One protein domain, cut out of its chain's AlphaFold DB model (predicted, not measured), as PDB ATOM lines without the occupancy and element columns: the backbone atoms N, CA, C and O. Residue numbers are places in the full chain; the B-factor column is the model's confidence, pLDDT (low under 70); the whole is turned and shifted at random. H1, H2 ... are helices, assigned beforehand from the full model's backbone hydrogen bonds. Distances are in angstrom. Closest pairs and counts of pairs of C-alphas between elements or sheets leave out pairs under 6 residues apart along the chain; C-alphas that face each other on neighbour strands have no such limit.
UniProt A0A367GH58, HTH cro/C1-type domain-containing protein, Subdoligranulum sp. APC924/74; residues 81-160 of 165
ATOM      1  N   ASP A  81     -36.926  10.387 -24.579       92.06
ATOM      2  CA  ASP A  81     -37.235  10.192 -23.155       92.06
ATOM      3  C   ASP A  81     -37.525   8.717 -22.808       92.06
ATOM      4  O   ASP A  81     -38.130   8.409 -21.782       92.06
ATOM      5  N   GLU A  82     -37.068   7.789 -23.652       90.69
ATOM      6  CA  GLU A  82     -37.421   6.366 -23.574       90.69
ATOM      7  C   GLU A  82     -36.476   5.556 -22.673       90.69
ATOM      8  O   GLU A  82     -36.879   4.546 -22.093       90.69
ATOM      9  N   THR A  83     -35.213   5.974 -22.543       90.06
ATOM     10  CA  THR A  83     -34.190   5.234 -21.790       90.06
ATOM     11  C   THR A  83     -33.677   6.008 -20.571       90.06
ATOM     12  O   THR A  83     -33.721   7.237 -20.539       90.06
ATOM     13  N   PRO A  84     -33.086   5.334 -19.565       89.25
ATOM     14  CA  PRO A  84     -32.440   6.027 -18.448       89.25
ATOM     15  C   PRO A  84     -31.347   7.020 -18.879       89.25
ATOM     16  O   PRO A  84     -31.157   8.044 -18.228       89.25
ATOM     17  N   ILE A  85     -30.642   6.741 -19.981       90.44
ATOM     18  CA  ILE A  85     -29.628   7.646 -20.546       90.44
ATOM     19  C   ILE A  85     -30.291   8.922 -21.073       90.44
ATOM     20  O   ILE A  85     -29.765  10.018 -20.877       90.44
ATOM     21  N   ASP A  86     -31.454   8.786 -21.701       90.88
ATOM     22  CA  ASP A  86     -32.231   9.911 -22.210       90.88
ATOM     23  C   ASP A  86     -32.745  10.795 -21.072       90.88
ATOM     24  O   ASP A  86     -32.592  12.017 -21.105       90.88
ATOM     25  N   LEU A  87     -33.242  10.177 -19.999       90.38
ATOM     26  CA  LEU A  87     -33.648  10.896 -18.793       90.38
ATOM     27  C   LEU A  87     -32.469  11.646 -18.159       90.38
ATOM     28  O   LEU A  87     -32.609  12.814 -17.800       90.38
ATOM     29  N   LEU A  88     -31.283  11.032 -18.074       91.31
ATOM     30  CA  LEU A  88     -30.082  11.731 -17.609       91.31
ATOM     31  C   LEU A  88     -29.707  12.909 -18.513       91.31
ATOM     32  O   LEU A  88     -29.367  13.971 -17.999       91.31
ATOM     33  N   ARG A  89     -29.811  12.771 -19.841       92.19
ATOM     34  CA  ARG A  89     -29.583  13.886 -20.773       92.19
ATOM     35  C   ARG A  89     -30.527  15.048 -20.489       92.19
ATOM     36  O   ARG A  89     -30.079  16.193 -20.455       92.19
ATOM     37  N   ILE A  90     -31.813  14.760 -20.293       91.50
ATOM     38  CA  ILE A  90     -32.822  15.766 -19.947       91.50
ATOM     39  C   ILE A  90     -32.432  16.478 -18.648       91.50
ATOM     40  O   ILE A  90     -32.447  17.705 -18.604       91.50
ATOM     41  N   LEU A  91     -32.017  15.734 -17.621       90.75
ATOM     42  CA  LEU A  91     -31.604  16.300 -16.333       90.75
ATOM     43  C   LEU A  91     -30.325  17.145 -16.436       90.75
ATOM     44  O   LEU A  91     -30.252  18.204 -15.815       90.75
ATOM     45  N   ILE A  92     -29.352  16.730 -17.250       91.62
ATOM     46  CA  ILE A  92     -28.135  17.509 -17.533       91.62
ATOM     47  C   ILE A  92     -28.494  18.851 -18.187       91.62
ATOM     48  O   ILE A  92     -27.989  19.894 -17.774       91.62
ATOM     49  N   TRP A  93     -29.382  18.846 -19.187       91.88
ATOM     50  CA  TRP A  93     -29.853  20.077 -19.833       91.88
ATOM     51  C   TRP A  93     -30.668  20.957 -18.889       91.88
ATOM     52  O   TRP A  93     -30.492  22.173 -18.878       91.88
ATOM     53  N   TYR A  94     -31.507  20.349 -18.053       89.44
ATOM     54  CA  TYR A  94     -32.264  21.070 -17.042       89.44
ATOM     55  C   TYR A  94     -31.340  21.795 -16.050       89.44
ATOM     56  O   TYR A  94     -31.553  22.972 -15.765       89.44
ATOM     57  N   ASP A  95     -30.292  21.125 -15.560       87.94
ATOM     58  CA  ASP A  95     -29.301  21.703 -14.639       87.94
ATOM     59  C   ASP A  95     -28.456  22.807 -15.292       87.94
ATOM     60  O   ASP A  95     -28.100  23.780 -14.634       87.94
ATOM     61  N   TRP A  96     -28.171  22.692 -16.593       89.31
ATOM     62  CA  TRP A  96     -27.502  23.744 -17.367       89.31
ATOM     63  C   TRP A  96     -28.323  25.037 -17.461       89.31
ATOM     64  O   TRP A  96     -27.761  26.135 -17.470       89.31
ATOM     65  N   GLU A  97     -29.646  24.914 -17.560       86.38
ATOM     66  CA  GLU A  97     -30.571  26.052 -17.610       86.38
ATOM     67  C   GLU A  97     -30.871  26.625 -16.222       86.38
ATOM     68  O   GLU A  97     -31.124  27.822 -16.086       86.38
ATOM     69  N   HIS A  98     -30.817  25.775 -15.198       82.62
ATOM     70  CA  HIS A  98     -31.170  26.100 -13.823       82.62
ATOM     71  C   HIS A  98     -29.997  25.762 -12.897       82.62
ATOM     72  O   HIS A  98     -30.037  24.790 -12.137       82.62
ATOM     73  N   GLU A  99     -28.935  26.570 -12.988       72.50
ATOM     74  CA  GLU A  99     -27.699  26.362 -12.231       72.50
ATOM     75  C   GLU A  99     -27.988  26.131 -10.735       72.50
ATOM     76  O   GLU A  99     -28.616  26.950 -10.062       72.50
ATOM     77  N   GLY A 100     -27.518  24.997 -10.203       65.75
ATOM     78  CA  GLY A 100     -27.583  24.684  -8.771       65.75
ATOM     79  C   GLY A 100     -28.861  23.989  -8.286       65.75
ATOM     80  O   GLY A 100     -28.987  23.765  -7.082       65.75
ATOM     81  N   VAL A 101     -29.788  23.602  -9.174       71.25
ATOM     82  CA  VAL A 101     -31.012  22.889  -8.756       71.25
ATOM     83  C   VAL A 101     -30.743  21.424  -8.388       71.25
ATOM     84  O   VAL A 101     -31.327  20.928  -7.422       71.25
ATOM     85  N   LEU A 102     -29.849  20.731  -9.102       75.44
ATOM     86  CA  LEU A 102     -29.585  19.303  -8.881       75.44
ATOM     87  C   LEU A 102     -28.253  19.065  -8.160       75.44
ATOM     88  O   LEU A 102     -27.210  19.590  -8.558       75.44
ATOM     89  N   GLN A 103     -28.266  18.219  -7.127       70.38
ATOM     90  CA  GLN A 103     -27.050  17.711  -6.486       70.38
ATOM     91  C   GLN A 103     -26.854  16.239  -6.857       70.38
ATOM     92  O   GLN A 103     -27.785  15.438  -6.836       70.38
ATOM     93  N   LEU A 104     -25.626  15.872  -7.206       67.12
ATOM     94  CA  LEU A 104     -25.281  14.493  -7.539       67.12
ATOM     95  C   LEU A 104     -24.625  13.873  -6.315       67.12
ATOM     96  O   LEU A 104     -23.566  14.336  -5.891       67.12
ATOM     97  N   ALA A 105     -25.262  12.856  -5.729       61.81
ATOM     98  CA  ALA A 105     -24.620  12.093  -4.673       61.81
ATOM     99  C   ALA A 105     -23.915  10.888  -5.276       61.81
ATOM    100  O   ALA A 105     -24.502  10.077  -5.987       61.81
ATOM    101  N   THR A 106     -22.640  10.770  -4.950       56.69
ATOM    102  CA  THR A 106     -21.848   9.578  -5.222       56.69
ATOM    103  C   THR A 106     -21.683   8.823  -3.905       56.69
ATOM    104  O   THR A 106     -21.903   9.391  -2.830       56.69
ATOM    105  N   SER A 107     -21.244   7.563  -3.932       53.03
ATOM    106  CA  SER A 107     -20.950   6.821  -2.692       53.03
ATOM    107  C   SER A 107     -19.965   7.557  -1.763       53.03
ATOM    108  O   SER A 107     -19.954   7.310  -0.562       53.03
ATOM    109  N   ARG A 108     -19.180   8.510  -2.294       46.94
ATOM    110  CA  ARG A 108     -18.256   9.366  -1.534       46.94
ATOM    111  C   ARG A 108     -18.928  10.527  -0.793       46.94
ATOM    112  O   ARG A 108     -18.336  11.037   0.149       46.94
ATOM    113  N   THR A 109     -20.123  10.960  -1.193       50.22
ATOM    114  CA  THR A 109     -20.793  12.155  -0.639       50.22
ATOM    115  C   THR A 109     -22.034  11.838   0.197       50.22
ATOM    116  O   THR A 109     -22.598  12.753   0.793       50.22
ATOM    117  N   ALA A 110     -22.424  10.561   0.301       50.56
ATOM    118  CA  ALA A 110     -23.603  10.100   1.044       50.56
ATOM    119  C   ALA A 110     -23.623  10.502   2.537       50.56
ATOM    120  O   ALA A 110     -24.688  10.541   3.143       50.56
ATOM    121  N   ASN A 111     -22.466  10.850   3.116       47.28
ATOM    122  CA  ASN A 111     -22.326  11.192   4.536       47.28
ATOM    123  C   ASN A 111     -22.291  12.704   4.831       47.28
ATOM    124  O   ASN A 111     -22.047  13.087   5.975       47.28
ATOM    125  N   THR A 112     -22.505  13.577   3.840       48.09
ATOM    126  CA  THR A 112     -22.544  15.031   4.089       48.09
ATOM    127  C   THR A 112     -23.985  15.452   4.386       48.09
ATOM    128  O   THR A 112     -24.846  15.237   3.531       48.09
ATOM    129  N   PRO A 113     -24.290  16.051   5.554       47.16
ATOM    130  CA  PRO A 113     -25.636  16.535   5.834       47.16
ATOM    131  C   PRO A 113     -26.022  17.589   4.788       47.16
ATOM    132  O   PRO A 113     -25.222  18.499   4.541       47.16
ATOM    133  N   PRO A 114     -27.216  17.517   4.173       52.12
ATOM    134  CA  PRO A 114     -27.652  18.531   3.228       52.12
ATOM    135  C   PRO A 114     -27.762  19.875   3.957       52.12
ATOM    136  O   PRO A 114     -28.628  20.086   4.808       52.12
ATOM    137  N   GLY A 115     -26.847  20.797   3.661       48.59
ATOM    138  CA  GLY A 115     -26.907  22.151   4.192       48.59
ATOM    139  C   GLY A 115     -28.108  22.884   3.602       48.59
ATOM    140  O   GLY A 115     -28.060  23.209   2.429       48.59
ATOM    141  N   LYS A 116     -29.157  23.116   4.408       49.03
ATOM    142  CA  LYS A 116     -30.340  24.013   4.252       49.03
ATOM    143  C   LYS A 116     -31.090  24.099   2.902       49.03
ATOM    144  O   LYS A 116     -32.154  24.709   2.870       49.03
ATOM    145  N   THR A 117     -30.641  23.439   1.846       47.44
ATOM    146  CA  THR A 117     -31.274  23.388   0.530       47.44
ATOM    147  C   THR A 117     -31.477  21.920   0.187       47.44
ATOM    148  O   THR A 117     -30.515  21.169   0.025       47.44
ATOM    149  N   VAL A 118     -32.737  21.488   0.127       52.84
ATOM    150  CA  VAL A 118     -33.106  20.116  -0.245       52.84
ATOM    151  C   VAL A 118     -32.996  20.003  -1.765       52.84
ATOM    152  O   VAL A 118     -33.979  20.162  -2.482       52.84
ATOM    153  N   SER A 119     -31.783  19.809  -2.276       57.31
ATOM    154  CA  SER A 119     -31.592  19.475  -3.687       57.31
ATOM    155  C   SER A 119     -31.908  17.990  -3.907       57.31
ATOM    156  O   SER A 119     -31.479  17.161  -3.099       57.31
ATOM    157  N   PRO A 120     -32.622  17.621  -4.984       60.19
ATOM    158  CA  PRO A 120     -32.816  16.223  -5.349       60.19
ATOM    159  C   PRO A 120     -31.469  15.524  -5.563       60.19
ATOM    160  O   PRO A 120     -30.581  16.093  -6.200       60.19
ATOM    161  N   ILE A 121     -31.345  14.298  -5.044       67.06
ATOM    162  CA  ILE A 121     -30.177  13.425  -5.198       67.06
ATOM    163  C   ILE A 121     -30.488  12.349  -6.241       67.06
ATOM    164  O   ILE A 121     -31.486  11.641  -6.116       67.06
ATOM    165  N   ILE A 122     -29.605  12.184  -7.228       73.44
ATOM    166  CA  ILE A 122     -29.686  11.107  -8.226       73.44
ATOM    167  C   ILE A 122     -28.572  10.095  -7.952       73.44
ATOM    168  O   ILE A 122     -27.402  10.473  -7.914       73.44
ATOM    169  N   TYR A 123     -28.928   8.821  -7.780       74.81
ATOM    170  CA  TYR A 123     -27.981   7.717  -7.611       74.81
ATOM    171  C   TYR A 123     -28.468   6.465  -8.353       74.81
ATOM    172  O   TYR A 123     -29.663   6.293  -8.594       74.81
ATOM    173  N   SER A 124     -27.541   5.581  -8.720       76.50
ATOM    174  CA  SER A 124     -27.863   4.264  -9.272       76.50
ATOM    175  C   SER A 124     -26.812   3.245  -8.857       76.50
ATOM    176  O   SER A 124     -25.620   3.534  -8.898       76.50
ATOM    177  N   GLU A 125     -27.243   2.040  -8.494       78.00
ATOM    178  CA  GLU A 125     -26.339   0.910  -8.239       78.00
ATOM    179  C   GLU A 125     -25.985   0.144  -9.524       78.00
ATOM    180  O   GLU A 125     -25.034  -0.636  -9.555       78.00
ATOM    181  N   GLN A 126     -26.711   0.388 -10.622       82.81
ATOM    182  CA  GLN A 126     -26.405  -0.223 -11.910       82.81
ATOM    183  C   GLN A 126     -25.123   0.390 -12.474       82.81
ATOM    184  O   GLN A 126     -25.089   1.569 -12.826       82.81
ATOM    185  N   LEU A 127     -24.071  -0.427 -12.598       80.69
ATOM    186  CA  LEU A 127     -22.730   0.011 -13.007       80.69
ATOM    187  C   LEU A 127     -22.704   0.946 -14.234       80.69
ATOM    188  O   LEU A 127     -22.008   1.962 -14.154       80.69
ATOM    189  N   PRO A 128     -23.434   0.686 -15.342       84.88
ATOM    190  CA  PRO A 128     -23.407   1.575 -16.504       84.88
ATOM    191  C   PRO A 128     -23.973   2.967 -16.203       84.88
ATOM    192  O   PRO A 128     -23.366   3.971 -16.568       84.88
ATOM    193  N   LEU A 129     -25.101   3.033 -15.493       83.69
ATOM    194  CA  LEU A 129     -25.767   4.292 -15.169       83.69
ATOM    195  C   LEU A 129     -24.999   5.068 -14.093       83.69
ATOM    196  O   LEU A 129     -24.843   6.281 -14.195       83.69
ATOM    197  N   ASN A 130     -24.441   4.362 -13.108       85.31
ATOM    198  CA  ASN A 130     -23.588   4.958 -12.087       85.31
ATOM    199  C   ASN A 130     -22.338   5.611 -12.694       85.31
ATOM    200  O   ASN A 130     -21.979   6.719 -12.319       85.31
ATOM    201  N   ARG A 131     -21.689   4.967 -13.676       87.25
ATOM    202  CA  ARG A 131     -20.533   5.559 -14.375       87.25
ATOM    203  C   ARG A 131     -20.884   6.875 -15.066       87.25
ATOM    204  O   ARG A 131     -20.102   7.815 -15.003       87.25
ATOM    205  N   LEU A 132     -22.057   6.947 -15.689       91.00
ATOM    206  CA  LEU A 132     -22.552   8.162 -16.333       91.00
ATOM    207  C   LEU A 132     -22.876   9.275 -15.323       91.00
ATOM    208  O   LEU A 132     -22.577  10.440 -15.578       91.00
ATOM    209  N   LEU A 133     -23.442   8.920 -14.166       89.00
ATOM    210  CA  LEU A 133     -23.673   9.858 -13.062       89.00
ATOM    211  C   LEU A 133     -22.363  10.394 -12.474       89.00
ATOM    212  O   LEU A 133     -22.273  11.584 -12.178       89.00
ATOM    213  N   LEU A 134     -21.350   9.534 -12.326       86.94
ATOM    214  CA  LEU A 134     -20.016   9.927 -11.869       86.94
ATOM    215  C   LEU A 134     -19.339  10.880 -12.859       86.94
ATOM    216  O   LEU A 134     -18.840  11.915 -12.431       86.94
ATOM    217  N   ASP A 135     -19.392  10.587 -14.164       91.19
ATOM    218  CA  ASP A 135     -18.870  11.487 -15.206       91.19
ATOM    219  C   ASP A 135     -19.529  12.872 -15.118       91.19
ATOM    220  O   ASP A 135     -18.845  13.894 -15.065       91.19
ATOM    221  N   TRP A 136     -20.858  12.926 -14.990       92.19
ATOM    222  CA  TRP A 136     -21.562  14.196 -14.811       92.19
ATOM    223  C   TRP A 136     -21.143  14.929 -13.521       92.19
ATOM    224  O   TRP A 136     -20.886  16.137 -13.550       92.19
ATOM    225  N   ALA A 137     -21.008  14.218 -12.398       89.19
ATOM    226  CA  ALA A 137     -20.555  14.801 -11.134       89.19
ATOM    227  C   ALA A 137     -19.139  15.389 -11.229       89.19
ATOM    228  O   ALA A 137     -18.903  16.499 -10.741       89.19
ATOM    229  N   ASP A 138     -18.226  14.699 -11.910       90.62
ATOM    230  CA  ASP A 138     -16.851  15.149 -12.116       90.62
ATOM    231  C   ASP A 138     -16.787  16.423 -12.971       90.62
ATOM    232  O   ASP A 138     -16.014  17.339 -12.663       90.62
ATOM    233  N   GLN A 139     -17.626  16.534 -14.006       93.19
ATOM    234  CA  GLN A 139     -17.722  17.751 -14.818       93.19
ATOM    235  C   GLN A 139     -18.305  18.922 -14.022       93.19
ATOM    236  O   GLN A 139     -17.752  20.022 -14.062       93.19
ATOM    237  N   LYS A 140     -19.364  18.695 -13.227       90.25
ATOM    238  CA  LYS A 140     -19.922  19.732 -12.340       90.25
ATOM    239  C   LYS A 140     -18.896  20.224 -11.325       90.25
ATOM    240  O   LYS A 140     -18.775  21.429 -11.107       90.25
ATOM    241  N   HIS A 141     -18.145  19.308 -10.715       88.69
ATOM    242  CA  HIS A 141     -17.082  19.668  -9.783       88.69
ATOM    243  C   HIS A 141     -15.964  20.444 -10.486       88.69
ATOM    244  O   HIS A 141     -15.541  21.489 -10.002       88.69
ATOM    245  N   SER A 142     -15.530  19.986 -11.662       92.38
ATOM    246  CA  SER A 142     -14.508  20.674 -12.457       92.38
ATOM    247  C   SER A 142     -14.937  22.096 -12.833       92.38
ATOM    248  O   SER A 142     -14.110  23.008 -12.799       92.38
ATOM    249  N   LEU A 143     -16.218  22.311 -13.143       91.38
ATOM    250  CA  LEU A 143     -16.768  23.640 -13.413       91.38
ATOM    251  C   LEU A 143     -16.792  24.511 -12.145       91.38
ATOM    252  O   LEU A 143     -16.384  25.672 -12.194       91.38
ATOM    253  N   SER A 144     -17.208  23.962 -10.997       88.25
ATOM    254  CA  SER A 144     -17.316  24.725  -9.742       88.25
ATOM    255  C   SER A 144     -15.961  25.180  -9.196       88.25
ATOM    256  O   SER A 144     -15.844  26.298  -8.694       88.25
ATOM    257  N   VAL A 145     -14.916  24.366  -9.367       91.56
ATOM    258  CA  VAL A 145     -13.532  24.728  -9.012       91.56
ATOM    259  C   VAL A 145     -12.800  25.481 -10.131       91.56
ATOM    260  O   VAL A 145     -11.600  25.723 -10.020       91.56
ATOM    261  N   ARG A 146     -13.508  25.871 -11.204       93.31
ATOM    262  CA  ARG A 146     -12.980  26.611 -12.368       93.31
ATOM    263  C   ARG A 146     -11.837  25.902 -13.108       93.31
ATOM    264  O   ARG A 146     -11.010  26.556 -13.737       93.31
ATOM    265  N   LYS A 147     -11.791  24.569 -13.051       96.50
ATOM    266  CA  LYS A 147     -10.863  23.739 -13.839       96.50
ATOM    267  C   LYS A 147     -11.250  23.702 -15.320       96.50
ATOM    268  O   LYS A 147     -10.375  23.580 -16.169       96.50
ATOM    269  N   ILE A 148     -12.545  23.793 -15.613       96.75
ATOM    270  CA  ILE A 148     -13.092  23.909 -16.969       96.75
ATOM    271  C   ILE A 148     -13.953  25.165 -17.066       96.75
ATOM    272  O   ILE A 148     -14.499  25.639 -16.065       96.75
ATOM    273  N   THR A 149     -14.087  25.705 -18.270       96.88
ATOM    274  CA  THR A 149     -14.995  26.818 -18.542       96.88
ATOM    275  C   THR A 149     -16.419  26.321 -18.791       96.88
ATOM    276  O   THR A 149     -16.671  25.144 -19.051       96.88
ATOM    277  N   ARG A 150     -17.384  27.247 -18.779       94.38
ATOM    278  CA  ARG A 150     -18.769  26.958 -19.175       94.38
ATOM    279  C   ARG A 150     -18.869  26.489 -20.637       94.38
ATOM    280  O   ARG A 150     -19.739  25.686 -20.955       94.38
ATOM    281  N   ALA A 151     -17.972  26.961 -21.508       96.62
ATOM    282  CA  ALA A 151     -17.886  26.522 -22.901       96.62
ATOM    283  C   ALA A 151     -17.355  25.082 -23.016       96.62
ATOM    284  O   ALA A 151     -17.888  24.302 -23.800       96.62
ATOM    285  N   ASP A 152     -16.373  24.706 -22.191       97.19
ATOM    286  CA  ASP A 152     -15.867  23.328 -22.129       97.19
ATOM    287  C   ASP A 152     -16.944  22.361 -21.617       97.19
ATOM    288  O   ASP A 152     -17.135  21.281 -22.176       97.19
ATOM    289  N   TYR A 153     -17.698  22.770 -20.590       96.06
ATOM    290  CA  TYR A 153     -18.824  21.988 -20.076       96.06
ATOM    291  C   TYR A 153     -19.920  21.806 -21.136       96.06
ATOM    292  O   TYR A 153     -20.422  20.696 -21.320       96.06
ATOM    293  N   LEU A 154     -20.250  22.866 -21.888       96.38
ATOM    294  CA  LEU A 154     -21.168  22.764 -23.023       96.38
ATOM    295  C   LEU A 154     -20.640  21.790 -24.078       96.38
ATOM    296  O   LEU A 154     -21.404  20.967 -24.569       96.38
ATOM    297  N   GLU A 155     -19.348  21.830 -24.408       96.94
ATOM    298  CA  GLU A 155     -18.779  20.886 -25.373       96.94
ATOM    299  C   GLU A 155     -18.938  19.435 -24.921       96.94
ATOM    300  O   GLU A 155     -19.370  18.590 -25.706       96.94
ATOM    301  N   TRP A 156     -18.665  19.156 -23.645       96.38
ATOM    302  CA  TRP A 156     -18.914  17.840 -23.067       96.38
ATOM    303  C   TRP A 156     -20.392  17.440 -23.199       96.38
ATOM    304  O   TRP A 156     -20.675  16.359 -23.716       96.38
ATOM    305  N   MET A 157     -21.341  18.323 -22.850       95.88
ATOM    306  CA  MET A 157     -22.781  18.048 -22.990       95.88
ATOM    307  C   MET A 157     -23.166  17.674 -24.428       95.88
ATOM    308  O   MET A 157     -23.965  16.758 -24.634       95.88
ATOM    309  N   LEU A 158     -22.597  18.357 -25.427       96.19
ATOM    310  CA  LEU A 158     -22.899  18.145 -26.849       96.19
ATOM    311  C   LEU A 158     -22.399  16.799 -27.393       96.19
ATOM    312  O   LEU A 158     -22.931  16.306 -28.394       96.19
ATOM    313  N   GLN A 159     -21.414  16.195 -26.724       95.25
ATOM    314  CA  GLN A 159     -20.845  14.888 -27.065       95.25
ATOM    315  C   GLN A 159     -21.279  13.769 -26.106       95.25
ATOM    316  O   GLN A 159     -20.978  12.603 -26.363       95.25
ATOM    317  N   TRP A 160     -21.995  14.085 -25.025       94.06
ATOM    318  CA  TRP A 160     -22.403  13.130 -23.994       94.06
ATOM    319  C   TRP A 160     -23.564  12.215 -24.452       94.06
ATOM    320  O   TRP A 160     -24.439  12.678 -25.185       94.06
TER     321      TRP A 160
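What this domain is: This is residues 81 to 160 of the 165 residues of the protein "HTH cro/C1-type domain-containing protein" of Subdoligranulum sp. APC924/74 (UniProt A0A367GH58). Look first at H2, the longest helix: H1 and H3 stand nearly side by side with it, the three making a loose triangle with few contacts. A wide loop, residues 98 to 126, spreads to one side. The 80 printed residues hold H1, H2 and H3 in that order and no named strand, class all helix; the whole is compact, radius of gyration of the C-alphas 12.6 A, spans 32 by 31 by 20 A.

How they stand to each other: Start at H2, residues 127 to 144. With residues 129 to 136 alone it only just touches H1, residues 84 to 97, with 3 pairs of C-alphas within 8 A; the closest C-alphas, of Ile 85 and Leu 129, are 7.4 A apart. The two run the same way at a shallow tilt of 12 degrees. With residues 139 to 143 alone H2 only just touches H3, residues 150 to 159, also with 3 pairs; the closest C-alphas, of Gln 139 and Tyr 153, are 6.8 A apart. H2 and H3 are a helical hairpin, opposite ways at a shallow tilt of 20 degrees. H1 and H3 are close but not clearly touching. In H1, H2 and H3 every O i to N i+4 pair is within hydrogen-bond range.

Where its parts are: Find C-alpha 127 at (-22.730, 0.011, -13.007); H2 runs 25.5 A from there. H1 starts at C-alpha 84, (-32.440, 6.027, -18.448), and runs 20.1 A; H3, 14.6 A, ends at C-alpha 159, (-20.845, 14.888, -27.065).

The domain as a whole: The printed part has no cut. The link from H1 to H2 is long; in it residues 103 to 104 pair with 121 to 122, parallel. Residue 100 and residues 104 to 121 have pLDDT under 70.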